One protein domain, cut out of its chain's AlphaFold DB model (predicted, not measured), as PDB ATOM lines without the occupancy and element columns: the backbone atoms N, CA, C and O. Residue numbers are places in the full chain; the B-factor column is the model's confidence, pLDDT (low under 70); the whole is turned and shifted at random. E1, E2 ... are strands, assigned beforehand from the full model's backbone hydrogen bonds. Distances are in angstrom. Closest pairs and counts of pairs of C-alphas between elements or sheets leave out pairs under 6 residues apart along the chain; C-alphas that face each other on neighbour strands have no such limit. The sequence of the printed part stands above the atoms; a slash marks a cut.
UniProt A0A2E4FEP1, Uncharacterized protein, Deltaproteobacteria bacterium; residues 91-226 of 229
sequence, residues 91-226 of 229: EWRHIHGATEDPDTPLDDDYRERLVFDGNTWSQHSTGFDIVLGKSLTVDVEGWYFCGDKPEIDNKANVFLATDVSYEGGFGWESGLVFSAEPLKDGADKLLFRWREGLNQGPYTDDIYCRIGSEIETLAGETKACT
ATOM      1  N   GLU A  91      -5.980 -16.761   2.416       97.50
ATOM      2  CA  GLU A  91      -5.299 -16.964   1.141       97.50
ATOM      3  C   GLU A  91      -5.685 -15.873   0.141       97.50
ATOM      4  O   GLU A  91      -6.861 -15.533  -0.023       97.50
ATOM      5  N   TRP A  92      -4.686 -15.348  -0.551       97.50
ATOM      6  CA  TRP A  92      -4.797 -14.233  -1.473       97.50
ATOM      7  C   TRP A  92      -4.074 -14.568  -2.761       97.50
ATOM      8  O   TRP A  92      -3.031 -15.214  -2.739       97.50
ATOM      9  N   ARG A  93      -4.585 -14.086  -3.888       97.19
ATOM     10  CA  ARG A  93      -3.873 -14.153  -5.167       97.19
ATOM     11  C   ARG A  93      -3.690 -12.779  -5.763       97.19
ATOM     12  O   ARG A  93      -4.581 -11.941  -5.633       97.19
ATOM     13  N   HIS A  94      -2.579 -12.585  -6.458       96.81
ATOM     14  CA  HIS A  94      -2.340 -11.372  -7.228       96.81
ATOM     15  C   HIS A  94      -3.316 -11.326  -8.423       96.81
ATOM     16  O   HIS A  94      -3.575 -12.343  -9.080       96.81
ATOM     17  N   ILE A  95      -3.902 -10.154  -8.673       96.12
ATOM     18  CA  ILE A  95      -4.760  -9.860  -9.828       96.12
ATOM     19  C   ILE A  95      -4.289  -8.605 -10.564       96.12
ATOM     20  O   ILE A  95      -3.540  -7.788 -10.039       96.12
ATOM     21  N   HIS A  96      -4.743  -8.429 -11.800       93.75
ATOM     22  CA  HIS A  96      -4.272  -7.339 -12.642       93.75
ATOM     23  C   HIS A  96      -4.764  -5.965 -12.144       93.75
ATOM     24  O   HIS A  96      -5.962  -5.677 -12.158       93.75
ATOM     25  N   GLY A  97      -3.841  -5.080 -11.753       91.12
ATOM     26  CA  GLY A  97      -4.157  -3.796 -11.107       91.12
ATOM     27  C   GLY A  97      -5.036  -2.838 -11.911       91.12
ATOM     28  O   GLY A  97      -5.846  -2.116 -11.336       91.12
ATOM     29  N   ALA A  98      -4.936  -2.841 -13.243       91.94
ATOM     30  CA  ALA A  98      -5.715  -1.917 -14.073       91.94
ATOM     31  C   ALA A  98      -7.144  -2.393 -14.377       91.94
ATOM     32  O   ALA A  98      -7.933  -1.626 -14.928       91.94
ATOM     33  N   THR A  99      -7.477  -3.647 -14.065       93.81
ATOM     34  CA  THR A  99      -8.822  -4.209 -14.285       93.81
ATOM     35  C   THR A  99      -9.472  -4.664 -12.979       93.81
ATOM     36  O   THR A  99     -10.700  -4.687 -12.887       93.81
ATOM     37  N   GLU A 100      -8.658  -4.987 -11.968       93.88
ATOM     38  CA  GLU A 100      -9.057  -5.691 -10.748       93.88
ATOM     39  C   GLU A 100      -9.871  -6.960 -11.068       93.88
ATOM     40  O   GLU A 100     -10.782  -7.330 -10.329       93.88
ATOM     41  N   ASP A 101      -9.571  -7.591 -12.208       94.69
ATOM     42  CA  ASP A 101     -10.258  -8.773 -12.722       94.69
ATOM     43  C   ASP A 101      -9.350 -10.007 -12.568       94.69
ATOM     44  O   ASP A 101      -8.261 -10.027 -13.151       94.69
ATOM     45  N   PRO A 102      -9.767 -11.037 -11.802       94.56
ATOM     46  CA  PRO A 102      -8.975 -12.248 -11.584       94.56
ATOM     47  C   PRO A 102      -8.845 -13.128 -12.838       94.56
ATOM     48  O   PRO A 102      -7.968 -13.998 -12.871       94.56
ATOM     49  N   ASP A 103      -9.688 -12.911 -13.854       94.19
ATOM     50  CA  ASP A 103      -9.633 -13.610 -15.141       94.19
ATOM     51  C   ASP A 103      -8.638 -12.947 -16.115       94.19
ATOM     52  O   ASP A 103      -8.279 -13.543 -17.133       94.19
ATOM     53  N   THR A 104      -8.191 -11.714 -15.833       94.00
ATOM     54  CA  THR A 104      -7.183 -11.023 -16.649       94.00
ATOM     55  C   THR A 104      -5.792 -11.563 -16.294       94.00
ATOM     56  O   THR A 104      -5.391 -11.456 -15.133       94.00
ATOM     57  N   PRO A 105      -5.034 -12.125 -17.258       88.25
ATOM     58  CA  PRO A 105      -3.670 -12.588 -17.017       88.25
ATOM     59  C   PRO A 105      -2.765 -11.449 -16.541       88.25
ATOM     60  O   PRO A 105      -2.877 -10.318 -17.017       88.25
ATOM     61  N   LEU A 106      -1.857 -11.765 -15.620       89.88
ATOM     62  CA  LEU A 106      -0.720 -10.903 -15.304       89.88
ATOM     63  C   LEU A 106       0.346 -11.034 -16.403       89.88
ATOM     64  O   LEU A 106       0.306 -11.971 -17.209       89.88
ATOM     65  N   ASP A 107       1.291 -10.095 -16.436       83.31
ATOM     66  CA  ASP A 107       2.409 -10.131 -17.384       83.31
ATOM     67  C   ASP A 107       3.191 -11.454 -17.263       83.31
ATOM     68  O   ASP A 107       3.347 -12.000 -16.172       83.31
ATOM     69  N   ASP A 108       3.659 -11.986 -18.397       78.00
ATOM     70  CA  ASP A 108       4.460 -13.219 -18.486       78.00
ATOM     71  C   ASP A 108       3.841 -14.461 -17.808       78.00
ATOM     72  O   ASP A 108       4.551 -15.314 -17.265       78.00
ATOM     73  N   ASP A 109       2.503 -14.565 -17.843       81.69
ATOM     74  CA  ASP A 109       1.723 -15.611 -17.165       81.69
ATOM     75  C   ASP A 109       2.046 -15.710 -15.662       81.69
ATOM     76  O   ASP A 109       1.932 -16.784 -15.059       81.69
ATOM     77  N   TYR A 110       2.455 -14.590 -15.051       91.44
ATOM     78  CA  TYR A 110       2.796 -14.534 -13.640       91.44
ATOM     79  C   TYR A 110       1.604 -14.946 -12.778       91.44
ATOM     80  O   TYR A 110       0.458 -14.545 -12.995       91.44
ATOM     81  N   ARG A 111       1.879 -15.774 -11.775       94.56
ATOM     82  CA  ARG A 111       0.904 -16.219 -10.783       94.56
ATOM     83  C   ARG A 111       1.556 -16.131  -9.430       94.56
ATOM     84  O   ARG A 111       2.693 -16.556  -9.270       94.56
ATOM     85  N   GLU A 112       0.809 -15.627  -8.468       95.38
ATOM     86  CA  GLU A 112       1.253 -15.510  -7.090       95.38
ATOM     87  C   GLU A 112       0.082 -15.802  -6.164       95.38
ATOM     88  O   GLU A 112      -1.027 -15.293  -6.366       95.38
ATOM     89  N   ARG A 113       0.358 -16.611  -5.142       97.25
ATOM     90  CA  ARG A 113      -0.526 -16.862  -4.011       97.25
ATOM     91  C   ARG A 113       0.208 -16.518  -2.719       97.25
ATOM     92  O   ARG A 113       1.275 -17.068  -2.463       97.25
ATOM     93  N   LEU A 114      -0.395 -15.659  -1.904       96.62
ATOM     94  CA  LEU A 114       0.033 -15.347  -0.543       96.62
ATOM     95  C   LEU A 114      -0.899 -16.025   0.455       96.62
ATOM     96  O   LEU A 114      -2.117 -16.010   0.289       96.62
ATOM     97  N   VAL A 115      -0.337 -16.578   1.519       96.50
ATOM     98  CA  VAL A 115      -1.094 -17.112   2.651       96.50
ATOM     99  C   VAL A 115      -0.605 -16.423   3.905       96.50
ATOM    100  O   VAL A 115       0.595 -16.375   4.150       96.50
ATOM    101  N   PHE A 116      -1.535 -15.904   4.695       92.38
ATOM    102  CA  PHE A 116      -1.265 -15.300   5.991       92.38
ATOM    103  C   PHE A 116      -1.926 -16.131   7.087       92.38
ATOM    104  O   PHE A 116      -3.147 -16.309   7.074       92.38
ATOM    105  N   ASP A 117      -1.134 -16.584   8.058       88.44
ATOM    106  CA  ASP A 117      -1.619 -17.269   9.260       88.44
ATOM    107  C   ASP A 117      -0.966 -16.664  10.505       88.44
ATOM    108  O   ASP A 117       0.249 -16.741  10.714       88.44
ATOM    109  N   GLY A 118      -1.773 -15.986  11.318       84.62
ATOM    110  CA  GLY A 118      -1.269 -15.157  12.405       84.62
ATOM    111  C   GLY A 118      -0.265 -14.127  11.884       84.62
ATOM    112  O   GLY A 118      -0.582 -13.349  10.987       84.62
ATOM    113  N   ASN A 119       0.949 -14.129  12.434       80.69
ATOM    114  CA  ASN A 119       2.083 -13.290  12.022       80.69
ATOM    115  C   ASN A 119       3.083 -14.010  11.093       80.69
ATOM    116  O   ASN A 119       4.202 -13.530  10.903       80.69
ATOM    117  N   THR A 120       2.699 -15.152  10.526       86.06
ATOM    118  CA  THR A 120       3.466 -15.845   9.485       86.06
ATOM    119  C   THR A 120       2.850 -15.596   8.120       86.06
ATOM    120  O   THR A 120       1.653 -15.308   8.001       86.06
ATOM    121  N   TRP A 121       3.681 -15.679   7.090       91.88
ATOM    122  CA  TRP A 121       3.236 -15.624   5.711       91.88
ATOM    123  C   TRP A 121       4.010 -16.625   4.859       91.88
ATOM    124  O   TRP A 121       5.167 -16.940   5.141       91.88
ATOM    125  N   SER A 122       3.366 -17.100   3.803       95.06
ATOM    126  CA  SER A 122       4.018 -17.857   2.743       95.06
ATOM    127  C   SER A 122       3.598 -17.324   1.387       95.06
ATOM    128  O   SER A 122       2.446 -16.926   1.205       95.06
ATOM    129  N   GLN A 123       4.504 -17.378   0.427       95.31
ATOM    130  CA  GLN A 123       4.272 -17.005  -0.955       95.31
ATOM    131  C   GLN A 123       4.643 -18.167  -1.861       95.31
ATOM    132  O   GLN A 123       5.717 -18.736  -1.718       95.31
ATOM    133  N   HIS A 124       3.774 -18.465  -2.819       95.94
ATOM    134  CA  HIS A 124       4.092 -19.317  -3.955       95.94
ATOM    135  C   HIS A 124       3.915 -18.505  -5.232       95.94
ATOM    136  O   HIS A 124       2.806 -18.030  -5.503       95.94
ATOM    137  N   SER A 125       4.983 -18.358  -6.013       94.25
ATOM    138  CA  SER A 125       4.950 -17.646  -7.288       94.25
ATOM    139  C   SER A 125       5.519 -18.477  -8.428       94.25
ATOM    140  O   SER A 125       6.520 -19.180  -8.287       94.25
ATOM    141  N   THR A 126       4.915 -18.332  -9.603       92.62
ATOM    142  CA  THR A 126       5.448 -18.843 -10.868       92.62
ATOM    143  C   THR A 126       5.465 -17.741 -11.908       92.62
ATOM    144  O   THR A 126       4.548 -16.926 -11.957       92.62
ATOM    145  N   GLY A 127       6.461 -17.756 -12.785       89.12
ATOM    146  CA  GLY A 127       6.537 -16.854 -13.933       89.12
ATOM    147  C   GLY A 127       7.330 -17.480 -15.072       89.12
ATOM    148  O   GLY A 127       7.900 -18.564 -14.918       89.12
ATOM    149  N   PHE A 128       7.374 -16.814 -16.222       87.38
ATOM    150  CA  PHE A 128       8.166 -17.257 -17.364       87.38
ATOM    151  C   PHE A 128       9.321 -16.293 -17.643       87.38
ATOM    152  O   PHE A 128       9.116 -15.126 -17.955       87.38
ATOM    153  N   ASP A 129      10.556 -16.788 -17.573       82.00
ATOM    154  CA  ASP A 129      11.723 -16.003 -17.963       82.00
ATOM    155  C   ASP A 129      11.883 -16.065 -19.484       82.00
ATOM    156  O   ASP A 129      12.323 -17.077 -20.039       82.00
ATOM    157  N   ILE A 130      11.542 -14.973 -20.168       80.69
ATOM    158  CA  ILE A 130      11.648 -14.866 -21.628       80.69
ATOM    159  C   ILE A 130      13.094 -14.952 -22.140       80.69
ATOM    160  O   ILE A 130      13.314 -15.343 -23.287       80.69
ATOM    161  N   VAL A 131      14.082 -14.591 -21.316       80.81
ATOM    162  CA  VAL A 131      15.506 -14.605 -21.679       80.81
ATOM    163  C   VAL A 131      16.049 -16.027 -21.596       80.81
ATOM    164  O   VAL A 131      16.774 -16.468 -22.489       80.81
ATOM    165  N   LEU A 132      15.682 -16.758 -20.544       81.44
ATOM    166  CA  LEU A 132      16.072 -18.153 -20.338       81.44
ATOM    167  C   LEU A 132      15.139 -19.147 -21.047       81.44
ATOM    168  O   LEU A 132      15.494 -20.319 -21.176       81.44
ATOM    169  N   GLY A 133      13.973 -18.695 -21.514       85.44
ATOM    170  CA  GLY A 133      12.970 -19.502 -22.204       85.44
ATOM    171  C   GLY A 133      12.378 -20.615 -21.337       85.44
ATOM    172  O   GLY A 133      12.083 -21.692 -21.857       85.44
ATOM    173  N   LYS A 134      12.259 -20.398 -20.023       87.31
ATOM    174  CA  LYS A 134      11.788 -21.415 -19.071       87.31
ATOM    175  C   LYS A 134      10.880 -20.822 -18.000       87.31
ATOM    176  O   LYS A 134      11.038 -19.665 -17.615       87.31
ATOM    177  N   SER A 135       9.986 -21.657 -17.480       86.69
ATOM    178  CA  SER A 135       9.240 -21.349 -16.263       86.69
ATOM    179  C   SER A 135      10.175 -21.320 -15.061       86.69
ATOM    180  O   SER A 135      11.143 -22.081 -14.983       86.69
ATOM    181  N   LEU A 136       9.862 -20.426 -14.141       89.31
ATOM    182  CA  LEU A 136      10.497 -20.291 -12.850       89.31
ATOM    183  C   LEU A 136       9.430 -20.510 -11.772       89.31
ATOM    184  O   LEU A 136       8.262 -20.162 -11.976       89.31
ATOM    185  N   THR A 137       9.855 -20.998 -10.611       90.94
ATOM    186  CA  THR A 137       9.008 -21.134  -9.420       90.94
ATOM    187  C   THR A 137       9.774 -20.662  -8.194       90.94
ATOM    188  O   THR A 137      10.983 -20.887  -8.101       90.94
ATOM    189  N   VAL A 138       9.087 -20.006  -7.265       92.19
ATOM    190  CA  VAL A 138       9.628 -19.639  -5.956       92.19
ATOM    191  C   VAL A 138       8.583 -19.868  -4.873       92.19
ATOM    192  O   VAL A 138       7.419 -19.503  -5.027       92.19
ATOM    193  N   ASP A 139       9.036 -20.459  -3.777       93.88
ATOM    194  CA  ASP A 139       8.325 -20.585  -2.517       93.88
ATOM    195  C   ASP A 139       9.093 -19.798  -1.456       93.88
ATOM    196  O   ASP A 139      10.296 -19.994  -1.270       93.88
ATOM    197  N   VAL A 140       8.395 -18.902  -0.769       91.50
ATOM    198  CA  VAL A 140       8.939 -18.095   0.323       91.50
ATOM    199  C   VAL A 140       8.116 -18.354   1.567       91.50
ATOM    200  O   VAL A 140       6.889 -18.370   1.511       91.50
ATOM    201  N   GLU A 141       8.784 -18.493   2.700       89.38
ATOM    202  CA  GLU A 141       8.159 -18.507   4.015       89.38
ATOM    203  C   GLU A 141       8.775 -17.414   4.875       89.38
ATOM    204  O   GLU A 141       9.971 -17.114   4.781       89.38
ATOM    205  N   GLY A 142       7.968 -16.817   5.744       86.19
ATOM    206  CA  GLY A 142       8.437 -15.709   6.542       86.19
ATOM    207  C   GLY A 142       7.530 -15.303   7.685       86.19
ATOM    208  O   GLY A 142       6.455 -15.851   7.931       86.19
ATOM    209  N   TRP A 143       7.991 -14.268   8.374       83.62
ATOM    210  CA  TRP A 143       7.237 -13.571   9.406       83.62
ATOM    211  C   TRP A 143       6.898 -12.173   8.919       83.62
ATOM    212  O   TRP A 143       7.661 -11.575   8.159       83.62
ATOM    213  N   TYR A 144       5.772 -11.639   9.373       81.69
ATOM    214  CA  TYR A 144       5.457 -10.230   9.190       81.69
ATOM    215  C   TYR A 144       5.028  -9.583  10.506       81.69
ATOM    216  O   TYR A 144       4.616 -10.244  11.461       81.69
ATOM    217  N   PHE A 145       5.193  -8.268  10.583       76.12
ATOM    218  CA  PHE A 145       5.041  -7.512  11.814       76.12
ATOM    219  C   PHE A 145       4.594  -6.087  11.535       76.12
ATOM    220  O   PHE A 145       4.992  -5.463  10.559       76.12
ATOM    221  N   CYS A 146       3.782  -5.552  12.434       71.75
ATOM    222  CA  CYS A 146       3.305  -4.182  12.344       71.75
ATOM    223  C   CYS A 146       4.455  -3.211  12.670       71.75
ATOM    224  O   CYS A 146       5.091  -3.331  13.722       71.75
ATOM    225  N   GLY A 147       4.736  -2.257  11.780       62.41
ATOM    226  CA  GLY A 147       5.725  -1.209  12.025       62.41
ATOM    227  C   GLY A 147       5.237  -0.212  13.081       62.41
ATOM    228  O   GLY A 147       4.174   0.384  12.939       62.41
ATOM    229  N   ASP A 148       6.022  -0.010  14.143       52.78
ATOM    230  CA  ASP A 148       5.713   0.947  15.224       52.78
ATOM    231  C   ASP A 148       6.564   2.226  15.194       52.78
ATOM    232  O   ASP A 148       6.414   3.097  16.057       52.78
ATOM    233  N   LYS A 149       7.490   2.341  14.236       52.91
ATOM    234  CA  LYS A 149       8.467   3.433  14.176       52.91
ATOM    235  C   LYS A 149       8.190   4.414  13.039       52.91
ATOM    236  O   LYS A 149       7.808   3.976  11.965       52.91
ATOM    237  N   PRO A 150       8.484   5.714  13.238       46.53
ATOM    238  CA  PRO A 150       8.189   6.784  12.284       46.53
ATOM    239  C   PRO A 150       9.037   6.755  11.003       46.53
ATOM    240  O   PRO A 150       8.718   7.489  10.071       46.53
ATOM    241  N   GLU A 151      10.125   5.972  10.948       52.47
ATOM    242  CA  GLU A 151      10.914   5.813   9.714       52.47
ATOM    243  C   GLU A 151      10.210   4.922   8.684       52.47
ATOM    244  O   GLU A 151      10.493   4.996   7.488       52.47
ATOM    245  N   ILE A 152       9.271   4.099   9.151       54.81
ATOM    246  CA  ILE A 152       8.370   3.336   8.309       54.81
ATOM    247  C   ILE A 152       7.033   4.079   8.354       54.81
ATOM    248  O   ILE A 152       6.567   4.398   9.445       54.81
ATOM    249  N   ASP A 153       6.436   4.440   7.212       56.09
ATOM    250  CA  ASP A 153       5.131   5.116   7.225       56.09
ATOM    251  C   ASP A 153       4.177   4.348   8.156       56.09
ATOM    252  O   ASP A 153       4.185   3.115   8.133       56.09
ATOM    253  N   ASN A 154       3.438   5.057   9.022       53.25
ATOM    254  CA  ASN A 154       2.869   4.583  10.306       53.25
ATOM    255  C   ASN A 154       1.809   3.455  10.192       53.25
ATOM    256  O   ASN A 154       1.017   3.232  11.112       53.25
ATOM    257  N   LYS A 155       1.743   2.783   9.045       64.94
ATOM    258  CA  LYS A 155       0.818   1.714   8.683       64.94
ATOM    259  C   LYS A 155       1.483   0.547   7.954       64.94
ATOM    260  O   LYS A 155       0.783  -0.420   7.681       64.94
ATOM    261  N   ALA A 156       2.767   0.625   7.596       73.62
ATOM    262  CA  ALA A 156       3.379  -0.462   6.848       73.62
ATOM    263  C   ALA A 156       3.695  -1.653   7.760       73.62
ATOM    264  O   ALA A 156       4.238  -1.512   8.861       73.62
ATOM    265  N   ASN A 157       3.364  -2.832   7.259       80.38
ATOM    266  CA  ASN A 157       3.819  -4.094   7.801       80.38
ATOM    267  C   ASN A 157       5.225  -4.360   7.272       80.38
ATOM    268  O   ASN A 157       5.537  -4.036   6.132       80.38
ATOM    269  N   VAL A 158       6.088  -4.936   8.087       80.88
ATOM    270  CA  VAL A 158       7.418  -5.368   7.679       80.88
ATOM    271  C   VAL A 158       7.396  -6.879   7.553       80.88
ATOM    272  O   VAL A 158       6.827  -7.557   8.398       80.88
ATOM    273  N   PHE A 159       7.997  -7.392   6.496       84.81
ATOM    274  CA  PHE A 159       8.034  -8.793   6.124       84.81
ATOM    275  C   PHE A 159       9.486  -9.236   6.091       84.81
ATOM    276  O   PHE A 159      10.327  -8.560   5.504       84.81
ATOM    277  N   LEU A 160       9.775 -10.366   6.719       83.62
ATOM    278  CA  LEU A 160      11.073 -11.021   6.700       83.62
ATOM    279  C   LEU A 160      10.903 -12.392   6.052       83.62
ATOM    280  O   LEU A 160      10.166 -13.220   6.587       83.62
ATOM    281  N   ALA A 161      11.608 -12.634   4.949       84.00
ATOM    282  CA  ALA A 161      11.742 -13.965   4.372       84.00
ATOM    283  C   ALA A 161      12.716 -14.785   5.228       84.00
ATOM    284  O   ALA A 161      13.879 -14.411   5.390       84.00
ATOM    285  N   THR A 162      12.255 -15.891   5.803       81.56
ATOM    286  CA  THR A 162      13.088 -16.792   6.614       81.56
ATOM    287  C   THR A 162      13.555 -18.009   5.844       81.56
ATOM    288  O   THR A 162      14.677 -18.462   6.066       81.56
ATOM    289  N   ASP A 163      12.731 -18.507   4.927       83.94
ATOM    290  CA  ASP A 163      13.100 -19.590   4.026       83.94
ATOM    291  C   ASP A 163      12.689 -19.243   2.599       83.94
ATOM    292  O   ASP A 163      11.661 -18.606   2.370       83.94
ATOM    293  N   VAL A 164      13.535 -19.625   1.652       84.19
ATOM    294  CA  VAL A 164      13.313 -19.399   0.229       84.19
ATOM    295  C   VAL A 164      13.784 -20.638  -0.508       84.19
ATOM    296  O   VAL A 164      14.966 -20.986  -0.483       84.19
ATOM    297  N   SER A 165      12.867 -21.266  -1.230       87.88
ATOM    298  CA  SER A 165      13.191 -22.310  -2.190       87.88
ATOM    299  C   SER A 165      12.763 -21.860  -3.579       87.88
ATOM    300  O   SER A 165      11.713 -21.252  -3.754       87.88
ATOM    301  N   TYR A 166      13.601 -22.088  -4.582       84.69
ATOM    302  CA  TYR A 166      13.283 -21.682  -5.943       84.69
ATOM    303  C   TYR A 166      13.811 -22.682  -6.960       84.69
ATOM    304  O   TYR A 166      14.904 -23.238  -6.835       84.69
ATOM    305  N   GLU A 167      13.044 -22.849  -8.029       80.00
ATOM    306  CA  GLU A 167      13.467 -23.516  -9.249       80.00
ATOM    307  C   GLU A 167      13.694 -22.444 -10.317       80.00
ATOM    308  O   GLU A 167      12.755 -21.892 -10.889       80.00
ATOM    309  N   GLY A 168      14.964 -22.114 -10.576       64.38
ATOM    310  CA  GLY A 168      15.325 -21.028 -11.489       64.38
ATOM    311  C   GLY A 168      16.129 -19.920 -10.814       64.38
ATOM    312  O   GLY A 168      16.959 -20.209  -9.965       64.38
ATOM    313  N   GLY A 169      15.962 -18.669 -11.244       60.88
ATOM    314  CA  GLY A 169      16.612 -17.508 -10.632       60.88
ATOM    315  C   GLY A 169      15.574 -16.424 -10.392       60.88
ATOM    316  O   GLY A 169      15.332 -15.622 -11.283       60.88
ATOM    317  N   PHE A 170      14.938 -16.437  -9.219       63.47
ATOM    318  CA  PHE A 170      13.806 -15.556  -8.905       63.47
ATOM    319  C   PHE A 170      14.194 -14.292  -8.113       63.47
ATOM    320  O   PHE A 170      13.320 -13.544  -7.699       63.47
ATOM    321  N   GLY A 171      15.487 -14.032  -7.891       65.62
ATOM    322  CA  GLY A 171      15.955 -12.844  -7.155       65.62
ATOM    323  C   GLY A 171      15.602 -12.822  -5.660       65.62
ATOM    324  O   GLY A 171      15.911 -11.845  -4.988       65.62
ATOM    325  N   TRP A 172      14.987 -13.887  -5.142       72.50
ATOM    326  CA  TRP A 172      14.673 -14.063  -3.728       72.50
ATOM    327  C   TRP A 172      15.820 -14.738  -2.976       72.50
ATOM    328  O   TRP A 172      16.426 -15.687  -3.472       72.50
ATOM    329  N   GLU A 173      16.062 -14.284  -1.748       73.44
ATOM    330  CA  GLU A 173      17.039 -14.847  -0.819       73.44
ATOM    331  C   GLU A 173      16.481 -14.820   0.614       73.44
ATOM    332  O   GLU A 173      15.712 -13.928   0.987       73.44
ATOM    333  N   SER A 174      16.867 -15.794   1.442       75.19
ATOM    334  CA  SER A 174      16.534 -15.772   2.870       75.19
ATOM    335  C   SER A 174      17.199 -14.579   3.559       75.19
ATOM    336  O   SER A 174      18.352 -14.245   3.290       75.19
ATOM    337  N   GLY A 175      16.486 -13.953   4.490       67.31
ATOM    338  CA  GLY A 175      16.917 -12.735   5.173       67.31
ATOM    339  C   GLY A 175      16.531 -11.443   4.449       67.31
ATOM    340  O   GLY A 175      16.786 -10.367   4.992       67.31
ATOM    341  N   LEU A 176      15.900 -11.518   3.270       78.12
ATOM    342  CA  LEU A 176      15.325 -10.339   2.626       78.12
ATOM    343  C   LEU A 176      14.203  -9.745   3.478       78.12
ATOM    344  O   LEU A 176      13.366 -10.454   4.043       78.12
ATOM    345  N   VAL A 177      14.202  -8.416   3.544       78.81
ATOM    346  CA  VAL A 177      13.251  -7.623   4.318       78.81
ATOM    347  C   VAL A 177      12.506  -6.693   3.379       78.81
ATOM    348  O   VAL A 177      13.122  -6.011   2.561       78.81
ATOM    349  N   PHE A 178      11.191  -6.632   3.545       83.00
ATOM    350  CA  PHE A 178      10.304  -5.758   2.791       83.00
ATOM    351  C   PHE A 178       9.406  -4.992   3.747       83.00
ATOM    352  O   PHE A 178       9.073  -5.469   4.828       83.00
ATOM    353  N   SER A 179       8.953  -3.822   3.329       83.75
ATOM    354  CA  SER A 179       7.823  -3.139   3.949       83.75
ATOM    355  C   SER A 179       6.647  -3.132   2.980       83.75
ATOM    356  O   SER A 179       6.829  -2.769   1.820       83.75
ATOM    357  N   ALA A 180       5.456  -3.496   3.445       86.56
ATOM    358  CA  ALA A 180       4.213  -3.425   2.690       86.56
ATOM    359  C   ALA A 180       3.253  -2.434   3.356       86.56
ATOM    360  O   ALA A 180       2.794  -2.645   4.480       86.56
ATOM    361  N   GLU A 181       2.958  -1.337   2.667       84.25
ATOM    362  CA  GLU A 181       1.973  -0.349   3.103       84.25
ATOM    363  C   GLU A 181       0.585  -0.728   2.550       84.25
ATOM    364  O   GLU A 181       0.417  -0.765   1.328       84.25
ATOM    365  N   PRO A 182      -0.427  -0.995   3.397       81.06
ATOM    366  CA  PRO A 182      -1.795  -1.188   2.929       81.06
ATOM    367  C   PRO A 182      -2.363   0.143   2.422       81.06
ATOM    368  O   PRO A 182      -2.641   1.059   3.199       81.06
ATOM    369  N   LEU A 183      -2.559   0.248   1.108       80.62
ATOM    370  CA  LEU A 183      -3.191   1.411   0.470       80.62
ATOM    371  C   LEU A 183      -4.720   1.284   0.447       80.62
ATOM    372  O   LEU A 183      -5.438   2.285   0.484       80.62
ATOM    373  N   LYS A 184      -5.218   0.048   0.389       76.25
ATOM    374  CA  LYS A 184      -6.630  -0.319   0.513       76.25
ATOM    375  C   LYS A 184      -6.697  -1.690   1.174       76.25
ATOM    376  O   LYS A 184      -6.014  -2.608   0.738       76.25
ATOM    377  N   ASP A 185      -7.533  -1.809   2.194       70.31
ATOM    378  CA  ASP A 185      -7.769  -3.061   2.902       70.31
ATOM    379  C   ASP A 185      -9.279  -3.282   3.017       70.31
ATOM    380  O   ASP A 185     -10.030  -2.402   3.453       70.31
ATOM    381  N   GLY A 186      -9.726  -4.426   2.520       75.81
ATOM    382  CA  GLY A 186     -11.104  -4.875   2.489       75.81
ATOM    383  C   GLY A 186     -11.147  -6.385   2.694       75.81
ATOM    384  O   GLY A 186     -10.159  -7.087   2.510       75.81
ATOM    385  N   ALA A 187     -12.312  -6.911   3.071       84.12
ATOM    386  CA  ALA A 187     -12.450  -8.340   3.366       84.12
ATOM    387  C   ALA A 187     -12.132  -9.247   2.157       84.12
ATOM    388  O   ALA A 187     -11.745 -10.401   2.330       84.12
ATOM    389  N   ASP A 188     -12.323  -8.727   0.949       89.25
ATOM    390  CA  ASP A 188     -12.235  -9.415  -0.339       89.25
ATOM    391  C   ASP A 188     -11.068  -8.922  -1.212       89.25
ATOM    392  O   ASP A 188     -10.608  -9.656  -2.088       89.25
ATOM    393  N   LYS A 189     -10.564  -7.705  -0.961       91.06
ATOM    394  CA  LYS A 189      -9.474  -7.076  -1.714       91.06
ATOM    395  C   LYS A 189      -8.441  -6.429  -0.814       91.06
ATOM    396  O   LYS A 189      -8.781  -5.701   0.114       91.06
ATOM    397  N   LEU A 190      -7.190  -6.586  -1.210       90.88
ATOM    398  CA  LEU A 190      -6.036  -6.017  -0.541       90.88
ATOM    399  C   LEU A 190      -5.158  -5.325  -1.580       90.88
ATOM    400  O   LEU A 190      -4.881  -5.898  -2.625       90.88
ATOM    401  N   LEU A 191      -4.738  -4.093  -1.316       90.38
ATOM    402  CA  LEU A 191      -3.766  -3.372  -2.135       90.38
ATOM    403  C   LEU A 191      -2.568  -3.040  -1.261       90.38
ATOM    404  O   LEU A 191      -2.683  -2.228  -0.335       90.38
ATOM    405  N   PHE A 192      -1.430  -3.631  -1.596       89.94
ATOM    406  CA  PHE A 192      -0.166  -3.335  -0.953       89.94
ATOM    407  C   PHE A 192       0.726  -2.511  -1.855       89.94
ATOM    408  O   PHE A 192       0.869  -2.789  -3.039       89.94
ATOM    409  N   ARG A 193       1.390  -1.532  -1.250       89.06
ATOM    410  CA  ARG A 193       2.634  -0.999  -1.778       89.06
ATOM    411  C   ARG A 193       3.792  -1.728  -1.126       89.06
ATOM    412  O   ARG A 193       4.129  -1.434   0.022       89.06
ATOM    413  N   TRP A 194       4.401  -2.645  -1.858       87.88
ATOM    414  CA  TRP A 194       5.620  -3.328  -1.452       87.88
ATOM    415  C   TRP A 194       6.830  -2.447  -1.709       87.88
ATOM    416  O   TRP A 194       6.914  -1.772  -2.732       87.88
ATOM    417  N   ARG A 195       7.783  -2.462  -0.785       84.25
ATOM    418  CA  ARG A 195       9.076  -1.787  -0.889       84.25
ATOM    419  C   ARG A 195      10.157  -2.724  -0.401       84.25
ATOM    420  O   ARG A 195      10.033  -3.281   0.688       84.25
ATOM    421  N   GLU A 196      11.227  -2.844  -1.176       78.50
ATOM    422  CA  GLU A 196      12.440  -3.510  -0.709       78.50
ATOM    423  C   GLU A 196      13.072  -2.723   0.447       78.50
ATOM    424  O   GLU A 196      13.116  -1.483   0.455       78.50
ATOM    425  N   GLY A 197      13.565  -3.458   1.440       73.62
ATOM    426  CA  GLY A 197      14.051  -2.893   2.688       73.62
ATOM    427  C   GLY A 197      12.937  -2.205   3.479       73.62
ATOM    428  O   GLY A 197      11.766  -2.560   3.412       73.62
ATOM    429  N   LEU A 198      13.317  -1.198   4.260       72.44
ATOM    430  CA  LEU A 198      12.424  -0.502   5.189       72.44
ATOM    431  C   LEU A 198      12.090   0.882   4.631       72.44
ATOM    432  O   LEU A 198      12.582   1.898   5.116       72.44
ATOM    433  N   ASN A 199      11.300   0.899   3.554       66.62
ATOM    434  CA  ASN A 199      10.947   2.071   2.740       66.62
ATOM    435  C   ASN A 199      12.079   2.758   1.952       66.62
ATOM    436  O   ASN A 199      11.889   3.868   1.452       66.62
ATOM    437  N   GLN A 200      13.242   2.125   1.811       65.25
ATOM    438  CA  GLN A 200      14.399   2.738   1.140       65.25
ATOM    439  C   GLN A 200      14.556   2.315  -0.326       65.25
ATOM    440  O   GLN A 200      15.216   3.015  -1.096       65.25
ATOM    441  N   GLY A 201      13.947   1.193  -0.711       70.06
ATOM    442  CA  GLY A 201      14.020   0.644  -2.058       70.06
ATOM    443  C   GLY A 201      12.950   1.159  -3.030       70.06
ATOM    444  O   GLY A 201      12.079   1.968  -2.668       70.06
ATOM    445  N   PRO A 202      13.003   0.680  -4.289       75.25
ATOM    446  CA  PRO A 202      11.901   0.819  -5.234       75.25
ATOM    447  C   PRO A 202      10.617   0.202  -4.665       75.25
ATOM    448  O   PRO A 202      10.657  -0.600  -3.730       75.25
ATOM    449  N   TYR A 203       9.478   0.611  -5.225       82.19
ATOM    450  CA  TYR A 203       8.176   0.097  -4.821       82.19
ATOM    451  C   TYR A 203       7.411  -0.509  -5.991       82.19
ATOM    452  O   TYR A 203       7.576  -0.065  -7.129       82.19
ATOM    453  N   THR A 204       6.545  -1.468  -5.675       87.75
ATOM    454  CA  THR A 204       5.476  -1.950  -6.553       87.75
ATOM    455  C   THR A 204       4.146  -1.869  -5.813       87.75
ATOM    456  O   THR A 204       4.106  -2.031  -4.593       87.75
ATOM    457  N   ASP A 205       3.080  -1.560  -6.545       91.06
ATOM    458  CA  ASP A 205       1.721  -1.539  -6.016       91.06
ATOM    459  C   ASP A 205       1.003  -2.775  -6.566       91.06
ATOM    460  O   ASP A 205       0.639  -2.803  -7.743       91.06
ATOM    461  N   ASP A 206       0.798  -3.773  -5.711       93.62
ATOM    462  CA  ASP A 206       0.212  -5.057  -6.085       93.62
ATOM    463  C   ASP A 206      -1.161  -5.203  -5.435       93.62
ATOM    464  O   ASP A 206      -1.355  -4.925  -4.242       93.62
ATOM    465  N   ILE A 207      -2.136  -5.633  -6.234       95.25
ATOM    466  CA  ILE A 207      -3.500  -5.862  -5.769       95.25
ATOM    467  C   ILE A 207      -3.802  -7.352  -5.703       95.25
ATOM    468  O   ILE A 207      -3.474  -8.135  -6.593       95.25
ATOM    469  N   TYR A 208      -4.511  -7.730  -4.653       96.62
ATOM    470  CA  TYR A 208      -4.884  -9.092  -4.369       96.62
ATOM    471  C   TYR A 208      -6.387  -9.219  -4.182       96.62
ATOM    472  O   TYR A 208      -7.042  -8.318  -3.652       96.62
ATOM    473  N   CYS A 209      -6.916 -10.380  -4.554       96.88
ATOM    474  CA  CYS A 209      -8.226 -10.824  -4.096       96.88
ATOM    475  C   CYS A 209      -8.094 -12.012  -3.150       96.88
ATOM    476  O   CYS A 209      -7.197 -12.847  -3.305       96.88
ATOM    477  N   ARG A 210      -9.001 -12.095  -2.175       96.88
ATOM    478  CA  ARG A 210      -9.082 -13.229  -1.254       96.88
ATOM    479  C   ARG A 210      -9.659 -14.442  -1.980       96.88
ATOM    480  O   ARG A 210     -10.780 -14.376  -2.492       96.88
ATOM    481  N   ILE A 211      -8.933 -15.554  -1.993       97.88
ATOM    482  CA  ILE A 211      -9.377 -16.795  -2.638       97.88
ATOM    483  C   ILE A 211     -10.664 -17.299  -1.963       97.88
ATOM    484  O   ILE A 211     -10.797 -17.297  -0.740       97.88
ATOM    485  N   GLY A 212     -11.641 -17.697  -2.781       96.69
ATOM    486  CA  GLY A 212     -12.976 -18.120  -2.351       96.69
ATOM    487  C   GLY A 212     -13.988 -16.982  -2.184       96.69
ATOM    488  O   GLY A 212     -15.147 -17.258  -1.875       96.69
ATOM    489  N   SER A 213     -13.584 -15.724  -2.390       96.44
ATOM    490  CA  SER A 213     -14.489 -14.567  -2.355       96.44
ATOM    491  C   SER A 213     -15.081 -14.231  -3.734       96.44
ATOM    492  O   SER A 213     -14.611 -14.710  -4.769       96.44
ATOM    493  N   GLU A 214     -16.122 -13.397  -3.745       96.56
ATOM    494  CA  GLU A 214     -16.602 -12.702  -4.941       96.56
ATOM    495  C   GLU A 214     -16.116 -11.252  -4.892       96.56
ATOM    496  O   GLU A 214     -16.281 -10.589  -3.869       96.56
ATOM    497  N   ILE A 215     -15.545 -10.762  -5.992       94.88
ATOM    498  CA  ILE A 215     -15.027  -9.398  -6.111       94.88
ATOM    499  C   ILE A 215     -15.680  -8.651  -7.273       94.88
ATOM    500  O   ILE A 215     -15.926  -9.221  -8.334       94.88
ATOM    501  N   GLU A 216     -15.952  -7.360  -7.086       94.88
ATOM    502  CA  GLU A 216     -16.442  -6.470  -8.149       94.88
ATOM    503  C   GLU A 216     -15.262  -5.892  -8.949       94.88
ATOM    504  O   GLU A 216     -14.415  -5.208  -8.380       94.88
ATOM    505  N   THR A 217     -15.167  -6.151 -10.252       94.88
ATOM    506  CA  THR A 217     -14.110  -5.619 -11.132       94.88
ATOM    507  C   THR A 217     -14.329  -4.137 -11.438       94.88
ATOM    508  O   THR A 217     -15.418  -3.596 -11.239       94.88
ATOM    509  N   LEU A 218     -13.330  -3.456 -12.010       93.81
ATOM    510  CA  LEU A 218     -13.498  -2.056 -12.438       93.81
ATOM    511  C   LEU A 218     -14.509  -1.881 -13.584       93.81
ATOM    512  O   LEU A 218     -14.987  -0.772 -13.820       93.81
ATOM    513  N   ALA A 219     -14.860  -2.965 -14.281       96.00
ATOM    514  CA  ALA A 219     -15.927  -2.977 -15.277       96.00
ATOM    515  C   ALA A 219     -17.337  -3.110 -14.656       96.00
ATOM    516  O   ALA A 219     -18.325  -3.036 -15.387       96.00
ATOM    517  N   GLY A 220     -17.440  -3.284 -13.332       95.56
ATOM    518  CA  GLY A 220     -18.702  -3.493 -12.615       95.56
ATOM    519  C   GLY A 220     -19.226  -4.930 -12.694       95.56
ATOM    520  O   GLY A 220     -20.417  -5.164 -12.495       95.56
ATOM    521  N   GLU A 221     -18.366  -5.894 -13.029       96.31
ATOM    522  CA  GLU A 221     -18.714  -7.316 -13.046       96.31
ATOM    523  C   GLU A 221     -18.344  -7.967 -11.715       96.31
ATOM    524  O   GLU A 221     -17.300  -7.668 -11.150       96.31
ATOM    525  N   THR A 222     -19.151  -8.907 -11.229       97.06
ATOM    526  CA  THR A 222     -18.785  -9.726 -10.066       97.06
ATOM    527  C   THR A 222     -18.131 -11.022 -10.534       97.06
ATOM    528  O   THR A 222     -18.716 -11.763 -11.328       97.06
ATOM    529  N   LYS A 223     -16.922 -11.299 -10.042       96.88
ATOM    530  CA  LYS A 223     -16.112 -12.466 -10.409       96.88
ATOM    531  C   LYS A 223     -15.676 -13.238  -9.173       96.88
ATOM    532  O   LYS A 223     -15.394 -12.647  -8.133       96.88
ATOM    533  N   ALA A 224     -15.595 -14.559  -9.296       97.19
ATOM    534  CA  ALA A 224     -15.060 -15.406  -8.240       97.19
ATOM    535  C   ALA A 224     -13.529 -15.332  -8.231       97.19
ATOM    536  O   ALA A 224     -12.881 -15.573  -9.249       97.19
ATOM    537  N   CYS A 225     -12.947 -15.051  -7.071       97.69
ATOM    538  CA  CYS A 225     -11.510 -15.139  -6.870       97.69
ATOM    539  C   CYS A 225     -11.131 -16.602  -6.595       97.69
ATOM    540  O   CYS A 225     -11.399 -17.136  -5.521       97.69
ATOM    541  N   THR A 226     -10.549 -17.278  -7.582       97.31
ATOM    542  CA  THR A 226     -10.166 -18.701  -7.506       97.31
ATOM    543  C   THR A 226      -8.659 -18.857  -7.363       97.31
ATOM    544  O   THR A 226      -7.935 -17.964  -7.788       97.31
TER     545      THR A 226
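This is residues 91 to 226 of the 229 residues of an uncharacterized protein of Deltaproteobacteria bacterium (UniProt A0A2E4FEP1). Eight antiparallel strands, E1 to E8, form a closed barrel in chain order, with a small hairpin of two short strands, E9 and E10, beside it. The barrel is uneven: E3, E4 and E5 make a long wall, and E5 joins E6 through its residues 157 to 160, while its later residues run beside E4. The printed part has 136 residues with ten named strands, E1 to E10 in order, and no named helix; the class is all strand. It is compact, with a radius of gyration of the C-alphas of 15.1 A and spans of 40 by 38 by 26 A.

The barrel is a meander, each strand the antiparallel neighbour of the one before, running from E1, residues 91 to 95, through E2, residues 111 to 117, E3, residues 120 to 129, E4, residues 134 to 146, E5, residues 157 to 167, E6, residues 177 to 185, and E7, residues 189 to 196, to E8, residues 203 to 210. In the hairpin of E3 and E4, N 123 and O 140 are 2.8 A apart, within hydrogen-bond range. Between E4 and E5, N 139 and O 165 are 2.8 A apart. E5 and E6 stand at 116 degrees between their directions, with N 159 and O 178 2.8 A apart. E8 and E1 close the ring at 122 degrees, with N 93 and O 209 2.9 A apart. E4 bends by 56 degrees at residue 143, E5 by 65 degrees at residue 163 and E6 by 53 degrees at residue 182. E9, residues 214 to 216, and E10, residues 222 to 224, form an antiparallel hairpin, with N 215 and O 223 2.9 A apart. The closest C-alphas of E8 and E9, those of Cys 209 and Ile 215, are 7.2 A apart; E10 and E8 are apart.

E4, the longest strand with 13 residues, measures 36.8 A from C-alpha 134 at (11.788, -21.415, -19.071) to C-alpha 146 at (3.305, -4.182, 12.344). E3 measures 28.7 A and E5 27.6 A. E7, E8, E6 and E2 measure 22.2, 22.1, 21.6 and 20.2 A, and E1 13.1 A. E1 begins at C-alpha 91, (-5.299, -16.964, 1.141). E9 and E10 are each 7.0 A long, and E10 ends at C-alpha 224, (-15.060, -15.406, -8.240).

The two C-alphas farthest apart, those of Gly 133 and Pro 150, are 43.6 A apart. The printed part has no cut. The link from E1 to E2, residues 96 to 110, is long. The mean pLDDT of the printed part is 84.6; it is under 70 at residues 147 to 155, 168 to 171, 175 and 199 to 200.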